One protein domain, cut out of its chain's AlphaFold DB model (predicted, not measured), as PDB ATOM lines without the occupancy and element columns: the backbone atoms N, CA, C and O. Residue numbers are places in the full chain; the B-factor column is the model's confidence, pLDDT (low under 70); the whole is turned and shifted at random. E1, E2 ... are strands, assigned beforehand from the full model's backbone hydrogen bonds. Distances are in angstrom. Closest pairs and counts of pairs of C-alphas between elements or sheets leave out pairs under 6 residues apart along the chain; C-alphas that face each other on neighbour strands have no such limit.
ATOM      1  N   CYS A 174      88.097  82.251 144.770       93.06
ATOM      2  CA  CYS A 174      87.580  83.024 145.889       93.06
ATOM      3  C   CYS A 174      87.138  82.053 146.997       93.06
ATOM      4  O   CYS A 174      86.004  81.579 146.964       93.06
ATOM      5  N   PRO A 175      88.037  81.678 147.930       90.81
ATOM      6  CA  PRO A 175      87.727  80.691 148.967       90.81
ATOM      7  C   PRO A 175      86.631  81.115 149.954       90.81
ATOM      8  O   PRO A 175      86.015  80.260 150.584       90.81
ATOM      9  N   SER A 176      86.404  82.419 150.116       93.19
ATOM     10  CA  SER A 176      85.354  82.987 150.960       93.19
ATOM     11  C   SER A 176      84.807  84.275 150.350       93.19
ATOM     12  O   SER A 176      85.576  85.113 149.874       93.19
ATOM     13  N   LEU A 177      83.483  84.426 150.400       93.88
ATOM     14  CA  LEU A 177      82.747  85.605 149.958       93.88
ATOM     15  C   LEU A 177      81.594  85.847 150.934       93.88
ATOM     16  O   LEU A 177      80.702  85.010 151.055       93.88
ATOM     17  N   GLU A 178      81.618  86.975 151.637       93.81
ATOM     18  CA  GLU A 178      80.669  87.261 152.717       93.81
ATOM     19  C   GLU A 178      80.135  88.687 152.613       93.81
ATOM     20  O   GLU A 178      80.894  89.621 152.351       93.81
ATOM     21  N   PHE A 179      78.832  88.865 152.849       94.75
ATOM     22  CA  PHE A 179      78.231  90.191 152.957       94.75
ATOM     23  C   PHE A 179      78.621  90.876 154.264       94.75
ATOM     24  O   PHE A 179      78.685  90.257 155.325       94.75
ATOM     25  N   LEU A 180      78.792  92.188 154.181       94.69
ATOM     26  CA  LEU A 180      78.962  93.091 155.307       94.69
ATOM     27  C   LEU A 180      77.821  94.112 155.298       94.69
ATOM     28  O   LEU A 180      77.382  94.571 154.243       94.69
ATOM     29  N   GLY A 181      77.352  94.487 156.485       92.62
ATOM     30  CA  GLY A 181      76.190  95.361 156.651       92.62
ATOM     31  C   GLY A 181      74.909  94.586 156.953       92.62
ATOM     32  O   GLY A 181      74.926  93.391 157.243       92.62
ATOM     33  N   SER A 182      73.783  95.297 156.955       93.44
ATOM     34  CA  SER A 182      72.475  94.727 157.288       93.44
ATOM     35  C   SER A 182      71.585  94.640 156.058       93.44
ATOM     36  O   SER A 182      71.476  95.607 155.308       93.44
ATOM     37  N   MET A 183      70.880  93.516 155.903       92.75
ATOM     38  CA  MET A 183      69.866  93.299 154.862       92.75
ATOM     39  C   MET A 183      68.574  94.078 155.174       92.75
ATOM     40  O   MET A 183      67.514  93.490 155.379       92.75
ATOM     41  N   MET A 184      68.675  95.403 155.288       93.62
ATOM     42  CA  MET A 184      67.578  96.302 155.646       93.62
ATOM     43  C   MET A 184      67.460  97.440 154.633       93.62
ATOM     44  O   MET A 184      68.461  97.981 154.169       93.62
ATOM     45  N   GLU A 185      66.225  97.823 154.316       93.94
ATOM     46  CA  GLU A 185      65.938  98.974 153.460       93.94
ATOM     47  C   GLU A 185      66.660 100.238 153.961       93.94
ATOM     48  O   GLU A 185      66.686 100.529 155.159       93.94
ATOM     49  N   GLY A 186      67.265 100.985 153.038       93.06
ATOM     50  CA  GLY A 186      68.003 102.210 153.330       93.06
ATOM     51  C   GLY A 186      69.418 101.988 153.869       93.06
ATOM     52  O   GLY A 186      70.134 102.967 154.072       93.06
ATOM     53  N   GLN A 187      69.844 100.740 154.097       94.62
ATOM     54  CA  GLN A 187      71.221 100.414 154.480       94.62
ATOM     55  C   GLN A 187      72.112 100.157 153.262       94.62
ATOM     56  O   GLN A 187      71.640  99.878 152.159       94.62
ATOM     57  N   SER A 188      73.424 100.239 153.485       93.69
ATOM     58  CA  SER A 188      74.444  99.922 152.488       93.69
ATOM     59  C   SER A 188      75.057  98.556 152.788       93.69
ATOM     60  O   SER A 188      75.484  98.299 153.916       93.69
ATOM     61  N   LEU A 189      75.078  97.683 151.786       94.31
ATOM     62  CA  LEU A 189      75.768  96.401 151.818       94.31
ATOM     63  C   LEU A 189      77.136  96.534 151.156       94.31
ATOM     64  O   LEU A 189      77.255  97.099 150.070       94.31
ATOM     65  N   SER A 190      78.147  95.937 151.769       94.69
ATOM     66  CA  SER A 190      79.433  95.648 151.135       94.69
ATOM     67  C   SER A 190      79.743  94.163 151.255       94.69
ATOM     68  O   SER A 190      78.882  93.362 151.627       94.69
ATOM     69  N   PHE A 191      80.958  93.766 150.900       94.19
ATOM     70  CA  PHE A 191      81.386  92.384 151.002       94.19
ATOM     71  C   PHE A 191      82.876  92.291 151.304       94.19
ATOM     72  O   PHE A 191      83.646  93.215 151.040       94.19
ATOM     73  N   VAL A 192      83.283  91.139 151.827       94.94
ATOM     74  CA  VAL A 192      84.681  90.727 151.897       94.94
ATOM     75  C   VAL A 192      84.864  89.480 151.043       94.94
ATOM     76  O   VAL A 192      84.059  88.552 151.093       94.94
ATOM     77  N   ALA A 193      85.921  89.476 150.234       93.62
ATOM     78  CA  ALA A 193      86.285  88.362 149.371       93.62
ATOM     79  C   ALA A 193      87.748  87.989 149.616       93.62
ATOM     80  O   ALA A 193      88.630  88.853 149.550       93.62
ATOM     81  N   SER A 194      88.019  86.709 149.867       93.88
ATOM     82  CA  SER A 194      89.390  86.197 149.840       93.88
ATOM     83  C   SER A 194      89.796  85.823 148.417       93.88
ATOM     84  O   SER A 194      88.957  85.542 147.561       93.88
ATOM     85  N   TYR A 195      91.098  85.851 148.150       93.88
ATOM     86  CA  TYR A 195      91.680  85.522 146.854       93.88
ATOM     87  C   TYR A 195      92.798  84.494 147.045       93.88
ATOM     88  O   TYR A 195      93.579  84.604 147.991       93.88
ATOM     89  N   SER A 196      92.897  83.534 146.130       92.94
ATOM     90  CA  SER A 196      94.064  82.656 145.978       92.94
ATOM     91  C   SER A 196      94.305  82.339 144.504       92.94
ATOM     92  O   SER A 196      93.425  82.583 143.675       92.94
ATOM     93  N   GLY A 197      95.476  81.791 144.173       94.06
ATOM     94  CA  GLY A 197      95.840  81.468 142.792       94.06
ATOM     95  C   GLY A 197      96.720  82.542 142.159       94.06
ATOM     96  O   GLY A 197      96.451  82.994 141.054       94.06
ATOM     97  N   GLY A 198      97.750  82.987 142.867       95.31
ATOM     98  CA  GLY A 198      98.855  83.794 142.370       95.31
ATOM     99  C   GLY A 198      98.822  85.220 142.888       95.31
ATOM    100  O   GLY A 198      98.243  85.520 143.926       95.31
ATOM    101  N   GLU A 199      99.423  86.134 142.136       95.00
ATOM    102  CA  GLU A 199      99.260  87.558 142.407       95.00
ATOM    103  C   GLU A 199      97.869  88.018 141.969       95.00
ATOM    104  O   GLU A 199      97.470  87.835 140.813       95.00
ATOM    105  N   LYS A 200      97.126  88.631 142.891       95.06
ATOM    106  CA  LYS A 200      95.793  89.170 142.618       95.06
ATOM    107  C   LYS A 200      95.870  90.286 141.574       95.06
ATOM    108  O   LYS A 200      96.593  91.260 141.754       95.06
ATOM    109  N   GLY A 201      95.088  90.150 140.510       95.62
ATOM    110  CA  GLY A 201      94.861  91.188 139.510       95.62
ATOM    111  C   GLY A 201      93.560  91.955 139.752       95.62
ATOM    112  O   GLY A 201      92.993  91.966 140.850       95.62
ATOM    113  N   ASN A 202      93.047  92.571 138.686       94.69
ATOM    114  CA  ASN A 202      91.808  93.350 138.714       94.69
ATOM    115  C   ASN A 202      90.576  92.432 138.739       94.69
ATOM    116  O   ASN A 202      89.960  92.154 137.709       94.69
ATOM    117  N   CYS A 203      90.243  91.943 139.932       93.44
ATOM    118  CA  CYS A 203      89.004  91.215 140.187       93.44
ATOM    119  C   CYS A 203      87.798  92.141 139.997       93.44
ATOM    120  O   CYS A 203      87.901  93.348 140.214       93.44
ATOM    121  N   PHE A 204      86.654  91.577 139.632       91.75
ATOM    122  CA  PHE A 204      85.429  92.346 139.439       91.75
ATOM    123  C   PHE A 204      84.250  91.669 140.118       91.75
ATOM    124  O   PHE A 204      84.216  90.448 140.284       91.75
ATOM    125  N   HIS A 205      83.274  92.484 140.489       92.75
ATOM    126  CA  HIS A 205      82.054  92.044 141.134       92.75
ATOM    127  C   HIS A 205      80.836  92.683 140.483       92.75
ATOM    128  O   HIS A 205      80.895  93.777 139.920       92.75
ATOM    129  N   GLU A 206      79.722  91.970 140.538       93.50
ATOM    130  CA  GLU A 206      78.459  92.402 139.962       93.50
ATOM    131  C   GLU A 206      77.323  92.075 140.926       93.50
ATOM    132  O   GLU A 206      77.214  90.958 141.435       93.50
ATOM    133  N   TRP A 207      76.466  93.063 141.157       94.69
ATOM    134  CA  TRP A 207      75.285  92.931 141.997       94.69
ATOM    135  C   TRP A 207      74.066  92.624 141.137       94.69
ATOM    136  O   TRP A 207      73.846  93.268 140.106       94.69
ATOM    137  N   PHE A 208      73.243  91.681 141.576       94.19
ATOM    138  CA  PHE A 208      72.018  91.294 140.893       94.19
ATOM    139  C   PHE A 208      70.836  91.260 141.851       94.19
ATOM    140  O   PHE A 208      70.933  90.804 142.988       94.19
ATOM    141  N   ARG A 209      69.686  91.691 141.344       94.38
ATOM    142  CA  ARG A 209      68.375  91.473 141.946       94.38
ATOM    143  C   ARG A 209      67.701  90.326 141.206       94.38
ATOM    144  O   ARG A 209      67.488  90.409 139.992       94.38
ATOM    145  N   LEU A 210      67.352  89.252 141.910       93.12
ATOM    146  CA  LEU A 210      66.593  88.157 141.308       93.12
ATOM    147  C   LEU A 210      65.108  88.507 141.274       93.12
ATOM    148  O   LEU A 210      64.487  88.852 142.285       93.12
ATOM    149  N   LYS A 211      64.521  88.381 140.085       87.38
ATOM    150  CA  LYS A 211      63.079  88.503 139.881       87.38
ATOM    151  C   LYS A 211      62.402  87.175 140.209       87.38
ATOM    152  O   LYS A 211      62.994  86.105 140.116       87.38
ATOM    153  N   SER A 212      61.113  87.232 140.527       85.44
ATOM    154  CA  SER A 212      60.292  86.058 140.853       85.44
ATOM    155  C   SER A 212      60.182  85.036 139.713       85.44
ATOM    156  O   SER A 212      59.866  83.880 139.961       85.44
ATOM    157  N   ASN A 213      60.474  85.435 138.471       86.06
ATOM    158  CA  ASN A 213      60.554  84.546 137.309       86.06
ATOM    159  C   ASN A 213      61.946  83.897 137.114       86.06
ATOM    160  O   ASN A 213      62.183  83.288 136.076       86.06
ATOM    161  N   GLY A 214      62.876  84.078 138.060       83.25
ATOM    162  CA  GLY A 214      64.245  83.552 138.006       83.25
ATOM    163  C   GLY A 214      65.233  84.382 137.176       83.25
ATOM    164  O   GLY A 214      66.417  84.057 137.146       83.25
ATOM    165  N   SER A 215      64.791  85.458 136.514       89.19
ATOM    166  CA  SER A 215      65.702  86.343 135.772       89.19
ATOM    167  C   SER A 215      66.523  87.239 136.705       89.19
ATOM    168  O   SER A 215      66.034  87.684 137.746       89.19
ATOM    169  N   LYS A 216      67.771  87.519 136.312       92.62
ATOM    170  CA  LYS A 216      68.700  88.389 137.046       92.62
ATOM    171  C   LYS A 216      68.683  89.800 136.464       92.62
ATOM    172  O   LYS A 216      68.895  89.987 135.267       92.62
ATOM    173  N   GLU A 217      68.445  90.795 137.308       93.44
ATOM    174  CA  GLU A 217      68.565  92.214 136.976       93.44
ATOM    175  C   GLU A 217      69.856  92.770 137.558       93.44
ATOM    176  O   GLU A 217      70.025  92.790 138.773       93.44
ATOM    177  N   LYS A 218      70.774  93.209 136.694       93.19
ATOM    178  CA  LYS A 218      72.041  93.796 137.133       93.19
ATOM    179  C   LYS A 218      71.793  95.158 137.783       93.19
ATOM    180  O   LYS A 218      71.226  96.054 137.157       93.19
ATOM    181  N   LEU A 219      72.260  95.312 139.015       92.44
ATOM    182  CA  LEU A 219      72.192  96.552 139.778       92.44
ATOM    183  C   LEU A 219      73.411  97.424 139.461       92.44
ATOM    184  O   LEU A 219      74.529  96.935 139.291       92.44
ATOM    185  N   LYS A 220      73.194  98.740 139.365       86.25
ATOM    186  CA  LYS A 220      74.275  99.719 139.209       86.25
ATOM    187  C   LYS A 220      74.816 100.076 140.588       86.25
ATOM    188  O   LYS A 220      74.355 101.028 141.207       86.25
ATOM    189  N   ALA A 221      75.773  99.288 141.047       81.31
ATOM    190  CA  ALA A 221      76.497  99.504 142.287       81.31
ATOM    191  C   ALA A 221      77.986  99.280 142.026       81.31
ATOM    192  O   ALA A 221      78.347  98.429 141.212       81.31
ATOM    193  N   ASP A 222      78.817 100.086 142.682       81.25
ATOM    194  CA  ASP A 222      80.266  99.905 142.683       81.25
ATOM    195  C   ASP A 222      80.631  99.001 143.873       81.25
ATOM    196  O   ASP A 222      80.061  97.917 144.014       81.25
ATOM    197  N   GLU A 223      81.518  99.426 144.769       83.88
ATOM    198  CA  GLU A 223      81.941  98.648 145.943       83.88
ATOM    199  C   GLU A 223      80.813  98.392 146.966       83.88
ATOM    200  O   GLU A 223      80.808  97.365 147.647       83.88
ATOM    201  N   PHE A 224      79.812  99.277 147.017       92.31
ATOM    202  CA  PHE A 224      78.687  99.204 147.952       92.31
ATOM    203  C   PHE A 224      77.345  99.199 147.215       92.31
ATOM    204  O   PHE A 224      77.141  99.975 146.273       92.31
ATOM    205  N   LEU A 225      76.406  98.376 147.683       93.88
ATOM    206  CA  LEU A 225      75.019  98.360 147.226       93.88
ATOM    207  C   LEU A 225      74.109  99.011 148.271       93.88
ATOM    208  O   LEU A 225      73.914  98.478 149.360       93.88
ATOM    209  N   ASN A 226      73.487 100.131 147.912       94.31
ATOM    210  CA  ASN A 226      72.452 100.746 148.737       94.31
ATOM    211  C   ASN A 226      71.112 100.049 148.493       94.31
ATOM    212  O   ASN A 226      70.602 100.068 147.373       94.31
ATOM    213  N   LEU A 227      70.548  99.456 149.543       93.31
ATOM    214  CA  LEU A 227      69.253  98.794 149.492       93.31
ATOM    215  C   LEU A 227      68.128  99.825 149.487       93.31
ATOM    216  O   LEU A 227      68.077 100.731 150.320       93.31
ATOM    217  N   THR A 228      67.190  99.651 148.570       93.38
ATOM    218  CA  THR A 228      66.022 100.518 148.395       93.38
ATOM    219  C   THR A 228      64.735  99.771 148.727       93.38
ATOM    220  O   THR A 228      64.730  98.547 148.868       93.38
ATOM    221  N   ILE A 229      63.610 100.490 148.791       94.56
ATOM    222  CA  ILE A 229      62.285  99.873 148.953       94.56
ATOM    223  C   ILE A 229      61.991  98.821 147.866       94.56
ATOM    224  O   ILE A 229      61.288  97.846 148.117       94.56
ATOM    225  N   GLU A 230      62.559  98.974 146.661       91.31
ATOM    226  CA  GLU A 230      62.383  98.024 145.554       91.31
ATOM    227  C   GLU A 230      63.047  96.663 145.812       91.31
ATOM    228  O   GLU A 230      62.683  95.665 145.182       91.31
ATOM    229  N   ASP A 231      64.020  96.622 146.727       92.00
ATOM    230  CA  ASP A 231      64.765  95.421 147.103       92.00
ATOM    231  C   ASP A 231      64.066  94.622 148.215       92.00
ATOM    232  O   ASP A 231      64.410  93.463 148.456       92.00
ATOM    233  N   VAL A 232      63.047  95.191 148.873       92.94
ATOM    234  CA  VAL A 232      62.320  94.517 149.957       92.94
ATOM    235  C   VAL A 232      61.602  93.272 149.429       92.94
ATOM    236  O   VAL A 232      60.815  93.314 148.482       92.94
ATOM    237  N   GLY A 233      61.893  92.127 150.053       90.81
ATOM    238  CA  GLY A 233      61.366  90.822 149.644       90.81
ATOM    239  C   GLY A 233      61.989  90.261 148.360       90.81
ATOM    240  O   GLY A 233      61.488  89.266 147.832       90.81
ATOM    241  N   LYS A 234      63.056  90.878 147.835       92.19
ATOM    242  CA  LYS A 234      63.852  90.353 146.717       92.19
ATOM    243  C   LYS A 234      65.085  89.616 147.231       92.19
ATOM    244  O   LYS A 234      65.526  89.820 148.358       92.19
ATOM    245  N   VAL A 235      65.651  88.763 146.379       92.88
ATOM    246  CA  VAL A 235      66.955  88.141 146.634       92.88
ATOM    247  C   VAL A 235      68.021  88.981 145.948       92.88
ATOM    248  O   VAL A 235      67.930  89.240 144.744       92.88
ATOM    249  N   ILE A 236      69.012  89.399 146.729       93.44
ATOM    250  CA  ILE A 236      70.219  90.057 146.240       93.44
ATOM    251  C   ILE A 236      71.303  88.997 146.091       93.44
ATOM    252  O   ILE A 236      71.542  88.209 147.003       93.44
ATOM    253  N   GLU A 237      71.949  88.984 144.936       93.12
ATOM    254  CA  GLU A 237      73.059  88.097 144.616       93.12
ATOM    255  C   GLU A 237      74.283  88.938 144.262       93.12
ATOM    256  O   GLU A 237      74.194  89.915 143.517       93.12
ATOM    257  N   LEU A 238      75.431  88.540 144.800       92.50
ATOM    258  CA  LEU A 238      76.729  89.103 144.469       92.50
ATOM    259  C   LEU A 238      77.525  88.051 143.713       92.50
ATOM    260  O   LEU A 238      77.759  86.955 144.216       92.50
ATOM    261  N   VAL A 239      77.968  88.405 142.514       92.31
ATOM    262  CA  VAL A 239      78.860  87.575 141.712       92.31
ATOM    263  C   VAL A 239      80.251  88.178 141.797       92.31
ATOM    264  O   VAL A 239      80.461  89.297 141.340       92.31
ATOM    265  N   TYR A 240      81.201  87.439 142.367       93.12
ATOM    266  CA  TYR A 240      82.609  87.828 142.419       93.12
ATOM    267  C   TYR A 240      83.421  86.985 141.437       93.12
ATOM    268  O   TYR A 240      83.401  85.757 141.503       93.12
ATOM    269  N   THR A 241      84.161  87.635 140.539       93.62
ATOM    270  CA  THR A 241      85.069  86.956 139.610       93.62
ATOM    271  C   THR A 241      86.519  87.263 139.982       93.62
ATOM    272  O   THR A 241      86.988  88.384 139.743       93.62
ATOM    273  N   PRO A 242      87.256  86.289 140.552       95.50
ATOM    274  CA  PRO A 242      88.670  86.464 140.838       95.50
ATOM    275  C   PRO A 242      89.471  86.496 139.533       95.50
ATOM    276  O   PRO A 242      89.206  85.735 138.600       95.50
TER     277      PRO A 242
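This is residues 174 to 242 of the 254 residues of the protein "Microtubule-associated protein AIR9" of Vitis vinifera (UniProt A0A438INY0). Two small antiparallel sheets stand only partly face to face, the hairpin E1-E2 over the strongly twisted sheet E4-E3-E5, and in the link of residues 220 to 234 residues 225 to 226 pair with E2. The printed part has 69 residues with no named helix and five named strands, E1 to E5 in chain order, holding 28 residues, under half; the class is all strand. It is only just compact, close to loose, with a radius of gyration of the C-alphas of 13.0 A, and spans 40 by 25 by 18 A.

E1, residues 177 to 180, and E2, residues 188 to 193, form an antiparallel hairpin at 151 degrees; N 180 and O 190, 2.8 A apart, are within hydrogen-bond range. E3, residues 204 to 210, is the inner strand of the other sheet. E4, residues 216 to 219, forms a hairpin with E3, antiparallel at 123 degrees, with N 209 and O 217 within hydrogen-bond range at 2.8 A. E5, residues 235 to 241, is antiparallel to E3 at 159 degrees, with N 208 and O 237 within hydrogen-bond range at 2.8 A. The closest C-alphas of E1 and E5, Leu 177 and Tyr 240, are 7.9 A apart.

E1 begins at C-alpha 177 (82.747, 85.605, 149.958). From first to last C-alpha E3 measures 19.4 A and E5 19.5 A. E5 ends at C-alpha 241 (85.069, 86.956, 139.610).

The two C-alphas farthest apart, Gly 198 and Ile 229, are 40.5 A apart. The printed part has no cut, the link E4 to E5 is long, and no printed residue is under 70 in pLDDT.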